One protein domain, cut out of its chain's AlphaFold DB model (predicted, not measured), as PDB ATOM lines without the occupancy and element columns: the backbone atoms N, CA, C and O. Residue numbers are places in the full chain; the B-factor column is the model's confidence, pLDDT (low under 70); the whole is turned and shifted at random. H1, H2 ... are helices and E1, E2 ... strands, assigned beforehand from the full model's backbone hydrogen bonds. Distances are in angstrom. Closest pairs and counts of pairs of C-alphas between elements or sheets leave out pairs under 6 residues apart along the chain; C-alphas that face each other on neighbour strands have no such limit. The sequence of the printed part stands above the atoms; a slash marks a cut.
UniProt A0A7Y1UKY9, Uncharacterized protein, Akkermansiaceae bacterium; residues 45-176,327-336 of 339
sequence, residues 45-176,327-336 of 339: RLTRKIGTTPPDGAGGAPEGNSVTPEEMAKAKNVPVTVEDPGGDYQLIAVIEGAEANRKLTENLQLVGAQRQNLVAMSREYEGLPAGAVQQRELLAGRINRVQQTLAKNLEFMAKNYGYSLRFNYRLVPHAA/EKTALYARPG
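Overview. This is residues 45 to 176 and 327 to 336 of the 339 residues of an uncharacterized protein of Akkermansiaceae bacterium (UniProt A0A7Y1UKY9). A long helical hairpin, H2 and H3, ends at a small, strongly twisted three-stranded sheet, and the short helix H1 is on the sheet's opposite face from H2. Residues 129 to 134, at the turn of the hairpin, stick out at the far end, and the unnamed stretch of residues 45 to 68 leads from beside the hairpin to H1. The printed part has 142 residues, with three named helices and three named strands in the order H1, E1, H2, H3, E2, E3. The sheet has the order E1, E3, E2, all antiparallel; the class is mixed, helices and strands. The whole is loose, with a radius of gyration of the C-alphas of 18.1 A, and elongated, spanning 62 by 35 by 30 A.

Along the chain. Residues 45 to 68 hold no named element. H1 is residues 69 to 76, beginning at C-alpha 69 (-40.264, 31.079, 3.335). E1, residues 89 to 96, bends by 60 degrees at residue 92. H2, residues 98 to 127, is 43.6 A long and starts at C-alpha 98 (-21.707, 36.560, 14.237). H3, residues 133 to 161, measures 40.9 A. E2 is residues 167 to 176, 25.4 A long. E3, residues 327 to 335, is 26.8 A long and ends at C-alpha 335 (-42.683, 18.308, 11.908).

Arrangement. E3 is the inner strand. It is antiparallel to E1, with N 92 and O 331 2.9 A apart, within hydrogen-bond range. It is also antiparallel to E2, with N 170 and O 332 2.9 A apart, within hydrogen-bond range. E1, H2, H3 and E2 form a split strand-helix-strand unit, two strands running the same way with helices between them along the chain and E3 between them in the sheet; its crossover is right-handed. H2 is on the sheet and lies over E3, along the strands at 14 degrees on the local plane; the C-alphas of Ala 98 and Glu 327, their closest, are 4.8 A apart. H3 only grazes the sheet with residues 160 to 161. H2 and H3 touch in a hairpin, opposite ways at a shallow tilt of 26 degrees, closest at the C-alphas of Tyr 125 and Arg 136, 6.1 A. H1 is on the sheet at a height of 8.8 A; its closest C-alphas to E1 are those of Pro 69 and Leu 91, 5.8 A. H1 is apart from H2 and H3. Residues 81 to 82 pair antiparallel with residues 89 to 90 of E1. In H1, H2 and H3 every O i to N i+4 pair is within hydrogen-bond range.

Size, cuts and confidence. The C-alphas farthest apart, those of Lys 74 and Gly 131, are 61.6 A apart. Residues 177 to 326 are not printed, and C-alphas 176 and 327 are 4.9 A apart across the cut. The link from H1 to E1 is long, with 12 residues. Confidence is low, with pLDDT under 70, at residues 45 to 46 and 52 to 66.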
ATOM      1  N   ARG A  45     -27.402  28.510  36.768       68.00
ATOM      2  CA  ARG A  45     -27.405  28.111  35.353       68.00
ATOM      3  C   ARG A  45     -28.781  27.617  34.912       68.00
ATOM      4  O   ARG A  45     -29.192  27.903  33.791       68.00
ATOM      5  N   LEU A  46     -29.508  26.923  35.789       67.44
ATOM      6  CA  LEU A  46     -30.822  26.340  35.488       67.44
ATOM      7  C   LEU A  46     -31.946  27.372  35.429       67.44
ATOM      8  O   LEU A  46     -32.882  27.229  34.643       67.44
ATOM      9  N   THR A  47     -31.850  28.422  36.238       77.00
ATOM     10  CA  THR A  47     -32.867  29.480  36.322       77.00
ATOM     11  C   THR A  47     -32.525  30.718  35.496       77.00
ATOM     12  O   THR A  47     -33.310  31.670  35.455       77.00
ATOM     13  N   ARG A  48     -31.394  30.690  34.779       84.94
ATOM     14  CA  ARG A  48     -30.983  31.756  33.870       84.94
ATOM     15  C   ARG A  48     -32.055  32.009  32.807       84.94
ATOM     16  O   ARG A  48     -32.528  31.096  32.124       84.94
ATOM     17  N   LYS A  49     -32.411  33.281  32.652       80.25
ATOM     18  CA  LYS A  49     -33.274  33.767  31.573       80.25
ATOM     19  C   LYS A  49     -32.423  34.087  30.350       80.25
ATOM     20  O   LYS A  49     -31.312  34.596  30.498       80.25
ATOM     21  N   ILE A  50     -32.953  33.807  29.165       82.00
ATOM     22  CA  ILE A  50     -32.388  34.325  27.918       82.00
ATOM     23  C   ILE A  50     -32.414  35.859  27.973       82.00
ATOM     24  O   ILE A  50     -33.359  36.451  28.503       82.00
ATOM     25  N   GLY A  51     -31.367  36.504  27.451       71.88
ATOM     26  CA  GLY A  51     -31.353  37.954  27.282       71.88
ATOM     27  C   GLY A  51     -32.519  38.379  26.391       71.88
ATOM     28  O   GLY A  51     -32.622  37.928  25.257       71.88
ATOM     29  N   THR A  52     -33.409  39.225  26.907       62.91
ATOM     30  CA  THR A  52     -34.665  39.591  26.231       62.91
ATOM     31  C   THR A  52     -34.487  40.621  25.118       62.91
ATOM     32  O   THR A  52     -35.470  41.019  24.501       62.91
ATOM     33  N   THR A  53     -33.259  41.074  24.870       67.62
ATOM     34  CA  THR A  53     -32.945  41.956  23.749       67.62
ATOM     35  C   THR A  53     -32.863  41.114  22.474       67.62
ATOM     36  O   THR A  53     -32.012  40.218  22.413       67.62
ATOM     37  N   PRO A  54     -33.718  41.363  21.464       61.09
ATOM     38  CA  PRO A  54     -33.597  40.718  20.162       61.09
ATOM     39  C   PRO A  54     -32.186  40.941  19.596       61.09
ATOM     40  O   PRO A  54     -31.626  42.023  19.788       61.09
ATOM     41  N   PRO A  55     -31.568  39.951  18.937       63.81
ATOM     42  CA  PRO A  55     -30.326  40.203  18.226       63.81
ATOM     43  C   PRO A  55     -30.579  41.147  17.051       63.81
ATOM     44  O   PRO A  55     -31.495  40.912  16.262       63.81
ATOM     45  N   ASP A  56     -29.721  42.151  16.887       58.88
ATOM     46  CA  ASP A  56     -29.643  42.897  15.632       58.88
ATOM     47  C   ASP A  56     -29.350  41.907  14.494       58.88
ATOM     48  O   ASP A  56     -28.399  41.127  14.572       58.88
ATOM     49  N   GLY A  57     -30.199  41.886  13.463       56.00
ATOM     50  CA  GLY A  57     -30.059  40.967  12.326       56.00
ATOM     51  C   GLY A  57     -30.699  39.582  12.502       56.00
ATOM     52  O   GLY A  57     -30.686  38.790  11.557       56.00
ATOM     53  N   ALA A  58     -31.328  39.284  13.646       57.16
ATOM     54  CA  ALA A  58     -32.312  38.207  13.680       57.16
ATOM     55  C   ALA A  58     -33.520  38.671  12.861       57.16
ATOM     56  O   ALA A  58     -34.263  39.551  13.296       57.16
ATOM     57  N   GLY A  59     -33.691  38.128  11.652       54.19
ATOM     58  CA  GLY A  59     -34.940  38.274  10.917       54.19
ATOM     59  C   GLY A  59     -36.039  37.667  11.779       54.19
ATOM     60  O   GLY A  59     -36.167  36.447  11.817       54.19
ATOM     61  N   GLY A  60     -36.725  38.509  12.557       48.12
ATOM     62  CA  GLY A  60     -37.707  38.061  13.535       48.12
ATOM     63  C   GLY A  60     -38.739  37.154  12.878       48.12
ATOM     64  O   GLY A  60     -39.057  37.321  11.696       48.12
ATOM     65  N   ALA A  61     -39.274  36.198  13.642       51.28
ATOM     66  CA  ALA A  61     -40.433  35.459  13.170       51.28
ATOM     67  C   ALA A  61     -41.540  36.483  12.853       51.28
ATOM     68  O   ALA A  61     -41.719  37.442  13.611       51.28
ATOM     69  N   PRO A  62     -42.241  36.345  11.719       46.72
ATOM     70  CA  PRO A  62     -43.103  37.401  11.226       46.72
ATOM     71  C   PRO A  62     -44.297  37.628  12.156       46.72
ATOM     72  O   PRO A  62     -45.280  36.890  12.127       46.72
ATOM     73  N   GLU A  63     -44.253  38.696  12.945       43.94
ATOM     74  CA  GLU A  63     -45.451  39.279  13.538       43.94
ATOM     75  C   GLU A  63     -46.045  40.274  12.528       43.94
ATOM     76  O   GLU A  63     -45.588  41.404  12.386       43.94
ATOM     77  N   GLY A  64     -47.068  39.837  11.788       45.41
ATOM     78  CA  GLY A  64     -48.042  40.735  11.151       45.41
ATOM     79  C   GLY A  64     -47.848  41.095   9.674       45.41
ATOM     80  O   GLY A  64     -48.806  41.561   9.073       45.41
ATOM     81  N   ASN A  65     -46.693  40.823   9.066       47.62
ATOM     82  CA  ASN A  65     -46.490  40.835   7.607       47.62
ATOM     83  C   ASN A  65     -45.552  39.673   7.259       47.62
ATOM     84  O   ASN A  65     -44.329  39.813   7.288       47.62
ATOM     85  N   SER A  66     -46.124  38.488   7.046       57.59
ATOM     86  CA  SER A  66     -45.373  37.251   6.856       57.59
ATOM     87  C   SER A  66     -44.648  37.235   5.523       57.59
ATOM     88  O   SER A  66     -45.232  36.850   4.514       57.59
ATOM     89  N   VAL A  67     -43.368  37.616   5.549       74.44
ATOM     90  CA  VAL A  67     -42.408  37.196   4.527       74.44
ATOM     91  C   VAL A  67     -42.502  35.675   4.459       74.44
ATOM     92  O   VAL A  67     -42.252  34.984   5.449       74.44
ATOM     93  N   THR A  68     -42.954  35.169   3.320       86.31
ATOM     94  CA  THR A  68     -43.064  33.728   3.077       86.31
ATOM     95  C   THR A  68     -41.671  33.083   3.109       86.31
ATOM     96  O   THR A  68     -40.674  33.772   2.854       86.31
ATOM     97  N   PRO A  69     -41.546  31.779   3.421       87.75
ATOM     98  CA  PRO A  69     -40.264  31.079   3.335       87.75
ATOM     99  C   PRO A  69     -39.563  31.285   1.983       87.75
ATOM    100  O   PRO A  69     -38.350  31.467   1.944       87.75
ATOM    101  N   GLU A  70     -40.323  31.345   0.889       91.31
ATOM    102  CA  GLU A  70     -39.843  31.590  -0.472       91.31
ATOM    103  C   GLU A  70     -39.256  32.995  -0.649       91.31
ATOM    104  O   GLU A  70     -38.180  33.164  -1.229       91.31
ATOM    105  N   GLU A  71     -39.937  34.017  -0.130       90.88
ATOM    106  CA  GLU A  71     -39.441  35.394  -0.159       90.88
ATOM    107  C   GLU A  71     -38.192  35.554   0.710       90.88
ATOM    108  O   GLU A  71     -37.239  36.213   0.292       90.88
ATOM    109  N   MET A  72     -38.161  34.921   1.888       89.62
ATOM    110  CA  MET A  72     -37.004  34.946   2.785       89.62
ATOM    111  C   MET A  72     -35.798  34.252   2.148       89.62
ATOM    112  O   MET A  72     -34.703  34.818   2.130       89.62
ATOM    113  N   ALA A  73     -36.009  33.063   1.584       91.94
ATOM    114  CA  ALA A  73     -35.008  32.292   0.860       91.94
ATOM    115  C   ALA A  73     -34.383  33.109  -0.273       91.94
ATOM    116  O   ALA A  73     -33.162  33.276  -0.334       91.94
ATOM    117  N   LYS A  74     -35.226  33.718  -1.115       93.19
ATOM    118  CA  LYS A  74     -34.780  34.573  -2.217       93.19
ATOM    119  C   LYS A  74     -34.043  35.818  -1.723       93.19
ATOM    120  O   LYS A  74     -32.994  36.155  -2.264       93.19
ATOM    121  N   ALA A  75     -34.565  36.497  -0.701       91.75
ATOM    122  CA  ALA A  75     -33.967  37.722  -0.170       91.75
ATOM    123  C   ALA A  75     -32.606  37.479   0.497       91.75
ATOM    124  O   ALA A  75     -31.748  38.359   0.488       91.75
ATOM    125  N   LYS A  76     -32.411  36.299   1.093       92.12
ATOM    126  CA  LYS A  76     -31.199  35.957   1.849       92.12
ATOM    127  C   LYS A  76     -30.235  35.036   1.109       92.12
ATOM    128  O   LYS A  76     -29.142  34.790   1.630       92.12
ATOM    129  N   ASN A  77     -30.608  34.620  -0.101       93.56
ATOM    130  CA  ASN A  77     -29.884  33.678  -0.945       93.56
ATOM    131  C   ASN A  77     -29.615  32.346  -0.226       93.56
ATOM    132  O   ASN A  77     -28.474  31.913  -0.105       93.56
ATOM    133  N   VAL A  78     -30.671  31.740   0.314       93.88
ATOM    134  CA  VAL A  78     -30.635  30.413   0.950       93.88
ATOM    135  C   VAL A  78     -31.734  29.539   0.341       93.88
ATOM    136  O   VAL A  78     -32.728  30.088  -0.136       93.88
ATOM    137  N   PRO A  79     -31.599  28.205   0.319       94.94
ATOM    138  CA  PRO A  79     -32.652  27.340  -0.192       94.94
ATOM    139  C   PRO A  79     -33.894  27.380   0.713       94.94
ATOM    140  O   PRO A  79     -33.802  27.602   1.918       94.94
ATOM    141  N   VAL A  80     -35.074  27.161   0.128       95.06
ATOM    142  CA  VAL A  80     -36.342  27.063   0.883       95.06
ATOM    143  C   VAL A  80     -36.411  25.742   1.647       95.06
ATOM    144  O   VAL A  80     -36.943  25.684   2.754       95.06
ATOM    145  N   THR A  81     -35.861  24.682   1.060       94.50
ATOM    146  CA  THR A  81     -35.891  23.328   1.605       94.50
ATOM    147  C   THR A  81     -34.503  22.711   1.620       94.50
ATOM    148  O   THR A  81     -33.672  22.992   0.759       94.50
ATOM    149  N   VAL A  82     -34.256  21.854   2.606       93.81
ATOM    150  CA  VAL A  82     -33.054  21.019   2.681       93.81
ATOM    151  C   VAL A  82     -33.491  19.571   2.827       93.81
ATOM    152  O   VAL A  82     -34.234  19.238   3.752       93.81
ATOM    153  N   GLU A  83     -33.020  18.731   1.912       93.06
ATOM    154  CA  GLU A  83     -33.271  17.292   1.917       93.06
ATOM    155  C   GLU A  83     -32.393  16.592   2.964       93.06
ATOM    156  O   GLU A  83     -31.247  16.975   3.222       93.06
ATOM    157  N   ASP A  84     -32.940  15.552   3.582       88.75
ATOM    158  CA  ASP A  84     -32.240  14.702   4.541       88.75
ATOM    159  C   ASP A  84     -32.838  13.287   4.488       88.75
ATOM    160  O   ASP A  84     -34.030  13.153   4.197       88.75
ATOM    161  N   PRO A  85     -32.095  12.213   4.824       86.56
ATOM    162  CA  PRO A  85     -32.640  10.852   4.791       86.56
ATOM    163  C   PRO A  85     -33.882  10.650   5.672       86.56
ATOM    164  O   PRO A  85     -34.658   9.727   5.446       86.56
ATOM    165  N   GLY A  86     -34.079  11.500   6.688       84.31
ATOM    166  CA  GLY A  86     -35.264  11.486   7.549       84.31
ATOM    167  C   GLY A  86     -36.443  12.340   7.063       84.31
ATOM    168  O   GLY A  86     -37.414  12.478   7.810       84.31
ATOM    169  N   GLY A  87     -36.353  12.934   5.870       90.31
ATOM    170  CA  GLY A  87     -37.357  13.812   5.270       90.31
ATOM    171  C   GLY A  87     -36.958  15.289   5.251       90.31
ATOM    172  O   GLY A  87     -36.069  15.721   5.989       90.31
ATOM    173  N   ASP A  88     -37.661  16.049   4.414       93.75
ATOM    174  CA  ASP A  88     -37.312  17.426   4.066       93.75
ATOM    175  C   ASP A  88     -37.556  18.409   5.212       93.75
ATOM    176  O   ASP A  88     -38.553  18.343   5.940       93.75
ATOM    177  N   TYR A  89     -36.648  19.371   5.337       95.69
ATOM    178  CA  TYR A  89     -36.768  20.485   6.263       95.69
ATOM    179  C   TYR A  89     -37.126  21.763   5.506       95.69
ATOM    180  O   TYR A  89     -36.534  22.055   4.471       95.69
ATOM    181  N   GLN A  90     -38.049  22.558   6.048       95.38
ATOM    182  CA  GLN A  90     -38.465  23.844   5.485       95.38
ATOM    183  C   GLN A  90     -37.807  25.008   6.219       95.38
ATOM    184  O   GLN A  90     -37.629  24.954   7.437       95.38
ATOM    185  N   LEU A  91     -37.456  26.064   5.491       94.62
ATOM    186  CA  LEU A  91     -36.859  27.275   6.042       94.62
ATOM    187  C   LEU A  91     -37.839  27.985   6.984       94.62
ATOM    188  O   LEU A  91     -38.968  28.287   6.607       94.62
ATOM    189  N   ILE A  92     -37.377  28.289   8.198       93.00
ATOM    190  CA  ILE A  92     -38.153  29.026   9.208       93.00
ATOM    191  C   ILE A  92     -37.548  30.398   9.491       93.00
ATOM    192  O   ILE A  92     -38.284  31.366   9.671       93.00
ATOM    193  N   ALA A  93     -36.220  30.488   9.554       92.69
ATOM    194  CA  ALA A  93     -35.535  31.738   9.864       92.69
ATOM    195  C   ALA A  93     -34.137  31.787   9.244       92.69
ATOM    196  O   ALA A  93     -33.475  30.760   9.083       92.69
ATOM    197  N   VAL A  94     -33.657  32.999   8.972       94.38
ATOM    198  CA  VAL A  94     -32.259  33.270   8.615       94.38
ATOM    199  C   VAL A  94     -31.677  34.244   9.629       94.38
ATOM    200  O   VAL A  94     -32.246  35.303   9.893       94.38
ATOM    201  N   ILE A  95     -30.542  33.866  10.208       94.44
ATOM    202  CA  ILE A  95     -29.852  34.594  11.264       94.44
ATOM    203  C   ILE A  95     -28.550  35.138  10.696       94.44
ATOM    204  O   ILE A  95     -27.633  34.378  10.372       94.44
ATOM    205  N   GLU A  96     -28.474  36.460  10.588       93.31
ATOM    206  CA  GLU A  96     -27.317  37.171  10.056       93.31
ATOM    207  C   GLU A  96     -26.535  37.858  11.178       93.31
ATOM    208  O   GLU A  96     -27.105  38.408  12.117       93.31
ATOM    209  N   GLY A  97     -25.211  37.822  11.071       94.12
ATOM    210  CA  GLY A  97     -24.271  38.369  12.040       94.12
ATOM    211  C   GLY A  97     -23.714  37.327  13.016       94.12
ATOM    212  O   GLY A  97     -24.426  36.463  13.536       94.12
ATOM    213  N   ALA A  98     -22.418  37.448  13.313       91.81
ATOM    214  CA  ALA A  98     -21.707  36.560  14.237       91.81
ATOM    215  C   ALA A  98     -22.282  36.581  15.658       91.81
ATOM    216  O   ALA A  98     -22.434  35.537  16.294       91.81
ATOM    217  N   GLU A  99     -22.646  37.762  16.157       91.31
ATOM    218  CA  GLU A  99     -23.222  37.895  17.494       91.31
ATOM    219  C   GLU A  99     -24.623  37.282  17.583       91.31
ATOM    220  O   GLU A  99     -24.921  36.592  18.560       91.31
ATOM    221  N   ALA A 100     -25.468  37.483  16.567       91.94
ATOM    222  CA  ALA A 100     -26.806  36.902  16.525       91.94
ATOM    223  C   ALA A 100     -26.751  35.368  16.496       91.94
ATOM    224  O   ALA A 100     -27.448  34.705  17.266       91.94
ATOM    225  N   ASN A 101     -25.852  34.800  15.689       93.19
ATOM    226  CA  ASN A 101     -25.615  33.358  15.634       93.19
ATOM    227  C   ASN A 101     -25.089  32.787  16.957       93.19
ATOM    228  O   ASN A 101     -25.538  31.725  17.405       93.19
ATOM    229  N   ARG A 102     -24.174  33.504  17.621       92.62
ATOM    230  CA  ARG A 102     -23.691  33.131  18.955       92.62
ATOM    231  C   ARG A 102     -24.835  33.124  19.971       92.62
ATOM    232  O   ARG A 102     -25.023  32.115  20.644       92.62
ATOM    233  N   LYS A 103     -25.645  34.190  20.022       92.12
ATOM    234  CA  LYS A 103     -26.819  34.287  20.909       92.12
ATOM    235  C   LYS A 103     -27.817  33.157  20.661       92.12
ATOM    236  O   LYS A 103     -28.274  32.534  21.615       92.12
ATOM    237  N   LEU A 104     -28.133  32.851  19.401       92.12
ATOM    238  CA  LEU A 104     -29.008  31.726  19.060       92.12
ATOM    239  C   LEU A 104     -28.452  30.405  19.608       92.12
ATOM    240  O   LEU A 104     -29.174  29.656  20.263       92.12
ATOM    241  N   THR A 105     -27.169  30.135  19.369       92.25
ATOM    242  CA  THR A 105     -26.510  28.899  19.816       92.25
ATOM    243  C   THR A 105     -26.515  28.782  21.341       92.25
ATOM    244  O   THR A 105     -26.880  27.736  21.877       92.25
ATOM    245  N   GLU A 106     -26.176  29.860  22.049       92.19
ATOM    246  CA  GLU A 106     -26.219  29.929  23.515       92.19
ATOM    247  C   GLU A 106     -27.633  29.673  24.051       92.19
ATOM    248  O   GLU A 106     -27.820  28.893  24.987       92.19
ATOM    249  N   ASN A 107     -28.647  30.275  23.427       92.81
ATOM    250  CA  ASN A 107     -30.041  30.102  23.818       92.81
ATOM    251  C   ASN A 107     -30.531  28.665  23.597       92.81
ATOM    252  O   ASN A 107     -31.200  28.105  24.466       92.81
ATOM    253  N   LEU A 108     -30.173  28.046  22.467       93.06
ATOM    254  CA  LEU A 108     -30.503  26.647  22.183       93.06
ATOM    255  C   LEU A 108     -29.845  25.698  23.191       93.06
ATOM    256  O   LEU A 108     -30.502  24.783  23.690       93.06
ATOM    257  N   GLN A 109     -28.578  25.938  23.541       92.81
ATOM    258  CA  GLN A 109     -27.877  25.167  24.571       92.81
ATOM    259  C   GLN A 109     -28.538  25.326  25.942       92.81
ATOM    260  O   GLN A 109     -28.744  24.333  26.640       92.81
ATOM    261  N   LEU A 110     -28.915  26.552  26.317       93.06
ATOM    262  CA  LEU A 110     -29.595  26.832  27.579       93.06
ATOM    263  C   LEU A 110     -30.947  26.112  27.664       93.06
ATOM    264  O   LEU A 110     -31.210  25.422  28.649       93.06
ATOM    265  N   VAL A 111     -31.777  26.216  26.624       93.00
ATOM    266  CA  VAL A 111     -33.072  25.518  26.541       93.00
ATOM    267  C   VAL A 111     -32.879  24.001  26.598       93.00
ATOM    268  O   VAL A 111     -33.587  23.312  27.336       93.00
ATOM    269  N   GLY A 112     -31.895  23.469  25.867       91.75
ATOM    270  CA  GLY A 112     -31.544  22.048  25.898       91.75
ATOM    271  C   GLY A 112     -31.149  21.573  27.299       91.75
ATOM    272  O   GLY A 112     -31.692  20.581  27.792       91.75
ATOM    273  N   ALA A 113     -30.271  22.316  27.975       91.88
ATOM    274  CA  ALA A 113     -29.848  22.022  29.339       91.88
ATOM    275  C   ALA A 113     -31.025  22.082  30.324       91.88
ATOM    276  O   ALA A 113     -31.198  21.168  31.129       91.88
ATOM    277  N   GLN A 114     -31.877  23.108  30.250       93.38
ATOM    278  CA  GLN A 114     -33.063  23.229  31.106       93.38
ATOM    279  C   GLN A 114     -33.998  22.023  30.956       93.38
ATOM    280  O   GLN A 114     -34.448  21.468  31.958       93.38
ATOM    281  N   ARG A 115     -34.230  21.553  29.724       94.19
ATOM    282  CA  ARG A 115     -35.051  20.360  29.460       94.19
ATOM    283  C   ARG A 115     -34.452  19.087  30.048       94.19
ATOM    284  O   ARG A 115     -35.162  18.339  30.713       94.19
ATOM    285  N   GLN A 116     -33.163  18.838  29.819       93.75
ATOM    286  CA  GLN A 116     -32.492  17.651  30.362       93.75
ATOM    287  C   GLN A 116     -32.552  17.626  31.894       93.75
ATOM    288  O   GLN A 116     -32.836  16.589  32.488       93.75
ATOM    289  N   ASN A 117     -32.367  18.784  32.528       92.25
ATOM    290  CA  ASN A 117     -32.442  18.900  33.979       92.25
ATOM    291  C   ASN A 117     -33.860  18.729  34.522       92.25
ATOM    292  O   ASN A 117     -34.028  18.071  35.542       92.25
ATOM    293  N   LEU A 118     -34.890  19.252  33.844       94.50
ATOM    294  CA  LEU A 118     -36.281  18.974  34.223       94.50
ATOM    295  C   LEU A 118     -36.571  17.477  34.246       94.50
ATOM    296  O   LEU A 118     -37.258  16.996  35.141       94.50
ATOM    297  N   VAL A 119     -36.021  16.738  33.291       95.00
ATOM    298  CA  VAL A 119     -36.236  15.296  33.171       95.00
ATOM    299  C   VAL A 119     -35.491  14.545  34.269       95.00
ATOM    300  O   VAL A 119     -36.065  13.652  34.884       95.00
ATOM    301  N   ALA A 120     -34.254  14.944  34.568       94.75
ATOM    302  CA  ALA A 120     -33.502  14.402  35.697       94.75
ATOM    303  C   ALA A 120     -34.218  14.660  37.037       94.75
ATOM    304  O   ALA A 120     -34.450  13.717  37.786       94.75
ATOM    305  N   MET A 121     -34.651  15.900  37.294       95.69
ATOM    306  CA  MET A 121     -35.374  16.263  38.520       95.69
ATOM    307  C   MET A 121     -36.734  15.571  38.632       95.69
ATOM    308  O   MET A 121     -37.141  15.215  39.730       95.69
ATOM    309  N   SER A 122     -37.441  15.358  37.517       95.44
ATOM    310  CA  SER A 122     -38.722  14.634  37.536       95.44
ATOM    311  C   SER A 122     -38.516  13.170  37.935       95.44
ATOM    312  O   SER A 122     -39.229  12.669  38.797       95.44
ATOM    313  N   ARG A 123     -37.480  12.515  37.396       97.00
ATOM    314  CA  ARG A 123     -37.105  11.147  37.796       97.00
ATOM    315  C   ARG A 123     -36.668  11.069  39.256       97.00
ATOM    316  O   ARG A 123     -37.026  10.124  39.950       97.00
ATOM    317  N   GLU A 124     -35.905  12.054  39.726       96.12
ATOM    318  CA  GLU A 124     -35.514  12.153  41.135       96.12
ATOM    319  C   GLU A 124     -36.751  12.293  42.031       96.12
ATOM    320  O   GLU A 124     -36.889  11.555  43.001       96.12
ATOM    321  N   TYR A 125     -37.696  13.161  41.659       96.19
ATOM    322  CA  TYR A 125     -38.949  13.358  42.385       96.19
ATOM    323  C   TYR A 125     -39.783  12.075  42.472       96.19
ATOM    324  O   TYR A 125     -40.284  11.739  43.546       96.19
ATOM    325  N   GLU A 126     -39.897  11.341  41.365       95.75
ATOM    326  CA  GLU A 126     -40.583  10.046  41.301       95.75
ATOM    327  C   GLU A 126     -39.889   8.972  42.155       95.75
ATOM    328  O   GLU A 126     -40.563   8.124  42.740       95.75
ATOM    329  N   GLY A 127     -38.557   9.028  42.263       95.94
ATOM    330  CA  GLY A 127     -37.748   8.087  43.041       95.94
ATOM    331  C   GLY A 127     -37.705   8.349  44.551       95.94
ATOM    332  O   GLY A 127     -37.302   7.465  45.308       95.94
ATOM    333  N   LEU A 128     -38.115   9.532  45.023       96.12
ATOM    334  CA  LEU A 128     -38.126   9.845  46.456       96.12
ATOM    335  C   LEU A 128     -39.147   8.970  47.204       96.12
ATOM    336  O   LEU A 128     -40.251   8.763  46.704       96.12
ATOM    337  N   PRO A 129     -38.870   8.512  48.437       95.44
ATOM    338  CA  PRO A 129     -39.843   7.750  49.216       95.44
ATOM    339  C   PRO A 129     -41.042   8.623  49.614       95.44
ATOM    340  O   PRO A 129     -40.920   9.837  49.784       95.44
ATOM    341  N   ALA A 130     -42.212   8.008  49.808       90.88
ATOM    342  CA  ALA A 130     -43.444   8.728  50.149       90.88
ATOM    343  C   ALA A 130     -43.344   9.529  51.465       90.88
ATOM    344  O   ALA A 130     -43.981  10.569  51.598       90.88
ATOM    345  N   GLY A 131     -42.511   9.077  52.410       95.06
ATOM    346  CA  GLY A 131     -42.266   9.766  53.682       95.06
ATOM    347  C   GLY A 131     -41.343  10.988  53.591       95.06
ATOM    348  O   GLY A 131     -41.293  11.774  54.533       95.06
ATOM    349  N   ALA A 132     -40.636  11.199  52.474       96.25
ATOM    350  CA  ALA A 132     -39.724  12.334  52.291       96.25
ATOM    351  C   ALA A 132     -40.460  13.601  51.818       96.25
ATOM    352  O   ALA A 132     -40.096  14.212  50.809       96.25
ATOM    353  N   VAL A 133     -41.506  14.002  52.546       95.06
ATOM    354  CA  VAL A 133     -42.408  15.109  52.173       95.06
ATOM    355  C   VAL A 133     -41.634  16.409  51.934       95.06
ATOM    356  O   VAL A 133     -41.751  17.000  50.864       95.06
ATOM    357  N   GLN A 134     -40.754  16.793  52.863       95.06
ATOM    358  CA  GLN A 134     -39.970  18.028  52.756       95.06
ATOM    359  C   GLN A 134     -39.076  18.059  51.503       95.06
ATOM    360  O   GLN A 134     -38.964  19.084  50.834       95.06
ATOM    361  N   GLN A 135     -38.438  16.934  51.163       93.44
ATOM    362  CA  GLN A 135     -37.558  16.841  49.992       93.44
ATOM    363  C   GLN A 135     -38.369  16.899  48.695       93.44
ATOM    364  O   GLN A 135     -37.987  17.603  47.761       93.44
ATOM    365  N   ARG A 136     -39.525  16.222  48.664       94.88
ATOM    366  CA  ARG A 136     -40.466  16.279  47.542       94.88
ATOM    367  C   ARG A 136     -40.963  17.705  47.312       94.88
ATOM    368  O   ARG A 136     -40.962  18.163  46.175       94.88
ATOM    369  N   GLU A 137     -41.333  18.430  48.362       95.38
ATOM    370  CA  GLU A 137     -41.782  19.824  48.247       95.38
ATOM    371  C   GLU A 137     -40.685  20.754  47.717       95.38
ATOM    372  O   GLU A 137     -40.923  21.526  46.783       95.38
ATOM    373  N   LEU A 138     -39.463  20.649  48.254       94.56
ATOM    374  CA  LEU A 138     -38.323  21.441  47.788       94.56
ATOM    375  C   LEU A 138     -38.014  21.170  46.308       94.56
ATOM    376  O   LEU A 138     -37.833  22.111  45.525       94.56
ATOM    377  N   LEU A 139     -38.001  19.896  45.908       94.44
ATOM    378  CA  LEU A 139     -37.737  19.495  44.532       94.44
ATOM    379  C   LEU A 139     -38.869  19.923  43.586       94.44
ATOM    380  O   LEU A 139     -38.588  20.482  42.527       94.44
ATOM    381  N   ALA A 140     -40.135  19.783  43.986       95.25
ATOM    382  CA  ALA A 140     -41.282  20.283  43.224       95.25
ATOM    383  C   ALA A 140     -41.213  21.805  43.017       95.25
ATOM    384  O   ALA A 140     -41.431  22.302  41.910       95.25
ATOM    385  N   GLY A 141     -40.832  22.561  44.053       95.44
ATOM    386  CA  GLY A 141     -40.606  24.003  43.950       95.44
ATOM    387  C   GLY A 141     -39.481  24.368  42.973       95.44
ATOM    388  O   GLY A 141     -39.566  25.374  42.263       95.44
ATOM    389  N   ARG A 142     -38.422  23.553  42.890       93.12
ATOM    390  CA  ARG A 142     -37.342  23.721  41.901       93.12
ATOM    391  C   ARG A 142     -37.810  23.391  40.483       93.12
ATOM    392  O   ARG A 142     -37.579  24.195  39.581       93.12
ATOM    393  N   ILE A 143     -38.523  22.277  40.303       95.06
ATOM    394  CA  ILE A 143     -39.118  21.869  39.021       95.06
ATOM    395  C   ILE A 143     -40.011  22.987  38.475       95.06
ATOM    396  O   ILE A 143     -39.806  23.431  37.346       95.06
ATOM    397  N   ASN A 144     -40.928  23.516  39.290       95.50
ATOM    398  CA  ASN A 144     -41.837  24.591  38.886       95.50
ATOM    399  C   ASN A 144     -41.093  25.858  38.437       95.50
ATOM    400  O   ASN A 144     -41.443  26.457  37.419       95.50
ATOM    401  N   ARG A 145     -40.032  26.258  39.152       94.44
ATOM    402  CA  ARG A 145     -39.209  27.417  38.761       94.44
ATOM    403  C   ARG A 145     -38.534  27.207  37.408       94.44
ATOM    404  O   ARG A 145     -38.580  28.099  36.562       94.44
ATOM    405  N   VAL A 146     -37.941  26.035  37.179       93.44
ATOM    406  CA  VAL A 146     -37.291  25.730  35.896       93.44
ATOM    407  C   VAL A 146     -38.318  25.635  34.764       93.44
ATOM    408  O   VAL A 146     -38.056  26.161  33.687       93.44
ATOM    409  N   GLN A 147     -39.507  25.070  35.000       94.94
ATOM    410  CA  GLN A 147     -40.594  25.046  34.011       94.94
ATOM    411  C   GLN A 147     -41.037  26.458  33.602       94.94
ATOM    412  O   GLN A 147     -41.164  26.736  32.412       94.94
ATOM    413  N   GLN A 148     -41.223  27.368  34.563       94.62
ATOM    414  CA  GLN A 148     -41.606  28.755  34.274       94.62
ATOM    415  C   GLN A 148     -40.530  29.502  33.478       94.62
ATOM    416  O   GLN A 148     -40.851  30.228  32.536       94.62
ATOM    417  N   THR A 149     -39.256  29.336  33.841       93.12
ATOM    418  CA  THR A 149     -38.146  29.941  33.094       93.12
ATOM    419  C   THR A 149     -38.051  29.360  31.687       93.12
ATOM    420  O   THR A 149     -37.931  30.119  30.727       93.12
ATOM    421  N   LEU A 150     -38.168  28.037  31.547       93.94
ATOM    422  CA  LEU A 150     -38.163  27.370  30.251       93.94
ATOM    423  C   LEU A 150     -39.310  27.866  29.361       93.94
ATOM    424  O   LEU A 150     -39.074  28.150  28.194       93.94
ATOM    425  N   ALA A 151     -40.522  28.023  29.899       94.50
ATOM    426  CA  ALA A 151     -41.666  28.530  29.143       94.50
ATOM    427  C   ALA A 151     -41.400  29.930  28.566       94.50
ATOM    428  O   ALA A 151     -41.593  30.144  27.373       94.50
ATOM    429  N   LYS A 152     -40.866  30.853  29.378       94.88
ATOM    430  CA  LYS A 152     -40.492  32.208  28.926       94.88
ATOM    431  C   LYS A 152     -39.375  32.188  27.885       94.88
ATOM    432  O   LYS A 152     -39.415  32.931  26.909       94.88
ATOM    433  N   ASN A 153     -38.381  31.325  28.084       94.06
ATOM    434  CA  ASN A 153     -37.289  31.150  27.135       94.06
ATOM    435  C   ASN A 153     -37.805  30.599  25.794       94.06
ATOM    436  O   ASN A 153     -37.397  31.080  24.741       94.06
ATOM    437  N   LEU A 154     -38.731  29.637  25.812       93.56
ATOM    438  CA  LEU A 154     -39.358  29.093  24.604       93.56
ATOM    439  C   LEU A 154     -40.245  30.120  23.897       93.56
ATOM    440  O   LEU A 154     -40.203  30.189  22.676       93.56
ATOM    441  N   GLU A 155     -40.996  30.938  24.634       92.75
ATOM    442  CA  GLU A 155     -41.787  32.037  24.067       92.75
ATOM    443  C   GLU A 155     -40.890  33.044  23.338       92.75
ATOM    444  O   GLU A 155     -41.138  33.384  22.181       92.75
ATOM    445  N   PHE A 156     -39.786  33.452  23.973       91.75
ATOM    446  CA  PHE A 156     -38.782  34.300  23.334       91.75
ATOM    447  C   PHE A 156     -38.206  33.643  22.073       91.75
ATOM    448  O   PHE A 156     -38.084  34.291  21.035       91.75
ATOM    449  N   MET A 157     -37.868  32.354  22.140       91.94
ATOM    450  CA  MET A 157     -37.294  31.616  21.016       91.94
ATOM    451  C   MET A 157     -38.284  31.443  19.853       91.94
ATOM    452  O   MET A 157     -37.891  31.549  18.691       91.94
ATOM    453  N   ALA A 158     -39.567  31.239  20.151       91.44
ATOM    454  CA  ALA A 158     -40.634  31.181  19.161       91.44
ATOM    455  C   ALA A 158     -40.812  32.534  18.463       91.44
ATOM    456  O   ALA A 158     -40.818  32.592  17.237       91.44
ATOM    457  N   LYS A 159     -40.874  33.625  19.234       89.00
ATOM    458  CA  LYS A 159     -41.064  34.983  18.705       89.00
ATOM    459  C   LYS A 159     -39.883  35.465  17.856       89.00
ATOM    460  O   LYS A 159     -40.083  36.108  16.835       89.00
ATOM    461  N   ASN A 160     -38.650  35.172  18.265       88.56
ATOM    462  CA  ASN A 160     -37.467  35.723  17.594       88.56
ATOM    463  C   ASN A 160     -36.887  34.806  16.512       88.56
ATOM    464  O   ASN A 160     -36.216  35.303  15.616       88.56
ATOM    465  N   TYR A 161     -37.136  33.493  16.578       90.12
ATOM    466  CA  TYR A 161     -36.511  32.522  15.669       90.12
ATOM    467  C   TYR A 161     -37.480  31.475  15.103       90.12
ATOM    468  O   TYR A 161     -37.042  30.565  14.406       90.12
ATOM    469  N   GLY A 162     -38.775  31.520  15.437       89.88
ATOM    470  CA  GLY A 162     -39.734  30.488  15.019       89.88
ATOM    471  C   GLY A 162     -39.466  29.109  15.640       89.88
ATOM    472  O   GLY A 162     -39.905  28.080  15.123       89.88
ATOM    473  N   TYR A 163     -38.717  29.060  16.746       92.06
ATOM    474  CA  TYR A 163     -38.351  27.813  17.407       92.06
ATOM    475  C   TYR A 163     -39.477  27.284  18.311       92.06
ATOM    476  O   TYR A 163     -40.044  28.013  19.120       92.06
ATOM    477  N   SER A 164     -39.774  25.989  18.221       92.38
ATOM    478  CA  SER A 164     -40.846  25.305  18.941       92.38
ATOM    479  C   SER A 164     -40.523  23.826  19.109       92.38
ATOM    480  O   SER A 164     -40.112  23.157  18.173       92.38
ATOM    481  N   LEU A 165     -40.804  23.252  20.277       90.88
ATOM    482  CA  LEU A 165     -40.491  21.845  20.567       90.88
ATOM    483  C   LEU A 165     -41.244  20.819  19.700       90.88
ATOM    484  O   LEU A 165     -40.968  19.628  19.796       90.88
ATOM    485  N   ARG A 166     -42.199  21.264  18.876       90.50
ATOM    486  CA  ARG A 166     -42.994  20.413  17.977       90.50
ATOM    487  C   ARG A 166     -42.251  20.001  16.708       90.50
ATOM    488  O   ARG A 166     -42.744  19.145  15.979       90.50
ATOM    489  N   PHE A 167     -41.115  20.629  16.423       93.06
ATOM    490  CA  PHE A 167     -40.357  20.401  15.203       93.06
ATOM    491  C   PHE A 167     -38.955  19.882  15.515       93.06
ATOM    492  O   PHE A 167     -38.368  20.188  16.554       93.06
ATOM    493  N   ASN A 168     -38.405  19.121  14.574       92.62
ATOM    494  CA  ASN A 168     -36.982  18.827  14.523       92.62
ATOM    495  C   ASN A 168     -36.303  19.922  13.709       92.62
ATOM    496  O   ASN A 168     -36.772  20.244  12.618       92.62
ATOM    497  N   TYR A 169     -35.202  20.470  14.216       93.31
ATOM    498  CA  TYR A 169     -34.504  21.583  13.577       93.31
ATOM    499  C   TYR A 169     -33.154  21.172  13.015       93.31
ATOM    500  O   TYR A 169     -32.456  20.344  13.602       93.31
ATOM    501  N   ARG A 170     -32.766  21.829  11.922       93.75
ATOM    502  CA  ARG A 170     -31.427  21.775  11.343       93.75
ATOM    503  C   ARG A 170     -30.903  23.194  11.164       93.75
ATOM    504  O   ARG A 170     -31.552  24.028  10.541       93.75
ATOM    505  N   LEU A 171     -29.728  23.456  11.725       94.81
ATOM    506  CA  LEU A 171     -28.982  24.689  11.496       94.81
ATOM    507  C   LEU A 171     -27.994  24.438  10.364       94.81
ATOM    508  O   LEU A 171     -27.180  23.522  10.462       94.81
ATOM    509  N   VAL A 172     -28.066  25.241   9.309       95.81
ATOM    510  CA  VAL A 172     -27.130  25.168   8.183       95.81
ATOM    511  C   VAL A 172     -26.435  26.519   8.054       95.81
ATOM    512  O   VAL A 172     -27.097  27.509   7.727       95.81
ATOM    513  N   PRO A 173     -25.129  26.600   8.343       96.50
ATOM    514  CA  PRO A 173     -24.345  27.792   8.062       96.50
ATOM    515  C   PRO A 173     -24.251  28.009   6.555       96.50
ATOM    516  O   PRO A 173     -23.896  27.091   5.831       96.50
ATOM    517  N   HIS A 174     -24.582  29.214   6.101       95.62
ATOM    518  CA  HIS A 174     -24.454  29.652   4.707       95.62
ATOM    519  C   HIS A 174     -23.333  30.669   4.524       95.62
ATOM    520  O   HIS A 174     -22.942  30.934   3.403       95.62
ATOM    521  N   ALA A 175     -22.827  31.257   5.608       96.38
ATOM    522  CA  ALA A 175     -21.592  32.024   5.579       96.38
ATOM    523  C   ALA A 175     -20.889  31.932   6.932       96.38
ATOM    524  O   ALA A 175     -21.534  31.979   7.988       96.38
ATOM    525  N   ALA A 176     -19.566  31.837   6.914       97.50
ATOM    526  CA  ALA A 176     -18.753  31.804   8.119       97.50
ATOM    527  C   ALA A 176     -17.367  32.406   7.872       97.50
ATOM    528  O   ALA A 176     -16.860  32.424   6.758       97.50
ATOM    529  N   GLU A 327     -21.455  33.789  10.169       95.38
ATOM    530  CA  GLU A 327     -21.943  35.095   9.724       95.38
ATOM    531  C   GLU A 327     -23.382  35.016   9.212       95.38
ATOM    532  O   GLU A 327     -24.134  35.976   9.355       95.38
ATOM    533  N   LYS A 328     -23.791  33.872   8.659       96.06
ATOM    534  CA  LYS A 328     -25.162  33.620   8.217       96.06
ATOM    535  C   LYS A 328     -25.518  32.164   8.463       96.06
ATOM    536  O   LYS A 328     -24.825  31.273   7.976       96.06
ATOM    537  N   THR A 329     -26.625  31.924   9.153       96.25
ATOM    538  CA  THR A 329     -27.158  30.577   9.377       96.25
ATOM    539  C   THR A 329     -28.635  30.554   9.051       96.25
ATOM    540  O   THR A 329     -29.385  31.423   9.488       96.25
ATOM    541  N   ALA A 330     -29.061  29.543   8.308       95.44
ATOM    542  CA  ALA A 330     -30.467  29.269   8.085       95.44
ATOM    543  C   ALA A 330     -30.935  28.169   9.048       95.44
ATOM    544  O   ALA A 330     -30.266  27.147   9.234       95.44
ATOM    545  N   LEU A 331     -32.077  28.410   9.683       95.31
ATOM    546  CA  LEU A 331     -32.767  27.478  10.559       95.31
ATOM    547  C   LEU A 331     -33.906  26.835   9.775       95.31
ATOM    548  O   LEU A 331     -34.865  27.510   9.392       95.31
ATOM    549  N   TYR A 332     -33.809  25.525   9.586       95.06
ATOM    550  CA  TYR A 332     -34.836  24.721   8.942       95.06
ATOM    551  C   TYR A 332     -35.545  23.843   9.965       95.06
ATOM    552  O   TYR A 332     -34.935  23.413  10.947       95.06
ATOM    553  N   ALA A 333     -36.818  23.548   9.731       95.00
ATOM    554  CA  ALA A 333     -37.635  22.720  10.601       95.00
ATOM    555  C   ALA A 333     -38.419  21.677   9.805       95.00
ATOM    556  O   ALA A 333     -38.910  21.956   8.714       95.00
ATOM    557  N   ARG A 334     -38.600  20.495  10.393       94.19
ATOM    558  CA  ARG A 334     -39.605  19.524   9.951       94.19
ATOM    559  C   ARG A 334     -40.523  19.151  11.110       94.19
ATOM    560  O   ARG A 334     -40.056  19.143  12.255       94.19
ATOM    561  N   PRO A 335     -41.802  18.818  10.864       91.44
ATOM    562  CA  PRO A 335     -42.683  18.308  11.908       91.44
ATOM    563  C   PRO A 335     -42.039  17.137  12.658       91.44
ATOM    564  O   PRO A 335     -41.478  16.222  12.052       91.44
ATOM    565  N   GLY A 336     -42.081  17.180  13.989       82.44
ATOM    566  CA  GLY A 336     -41.669  16.047  14.803       82.44
ATOM    567  C   GLY A 336     -42.601  14.867  14.548       82.44
ATOM    568  O   GLY A 336     -43.822  15.034  14.526       82.44
TER     569      GLY A 336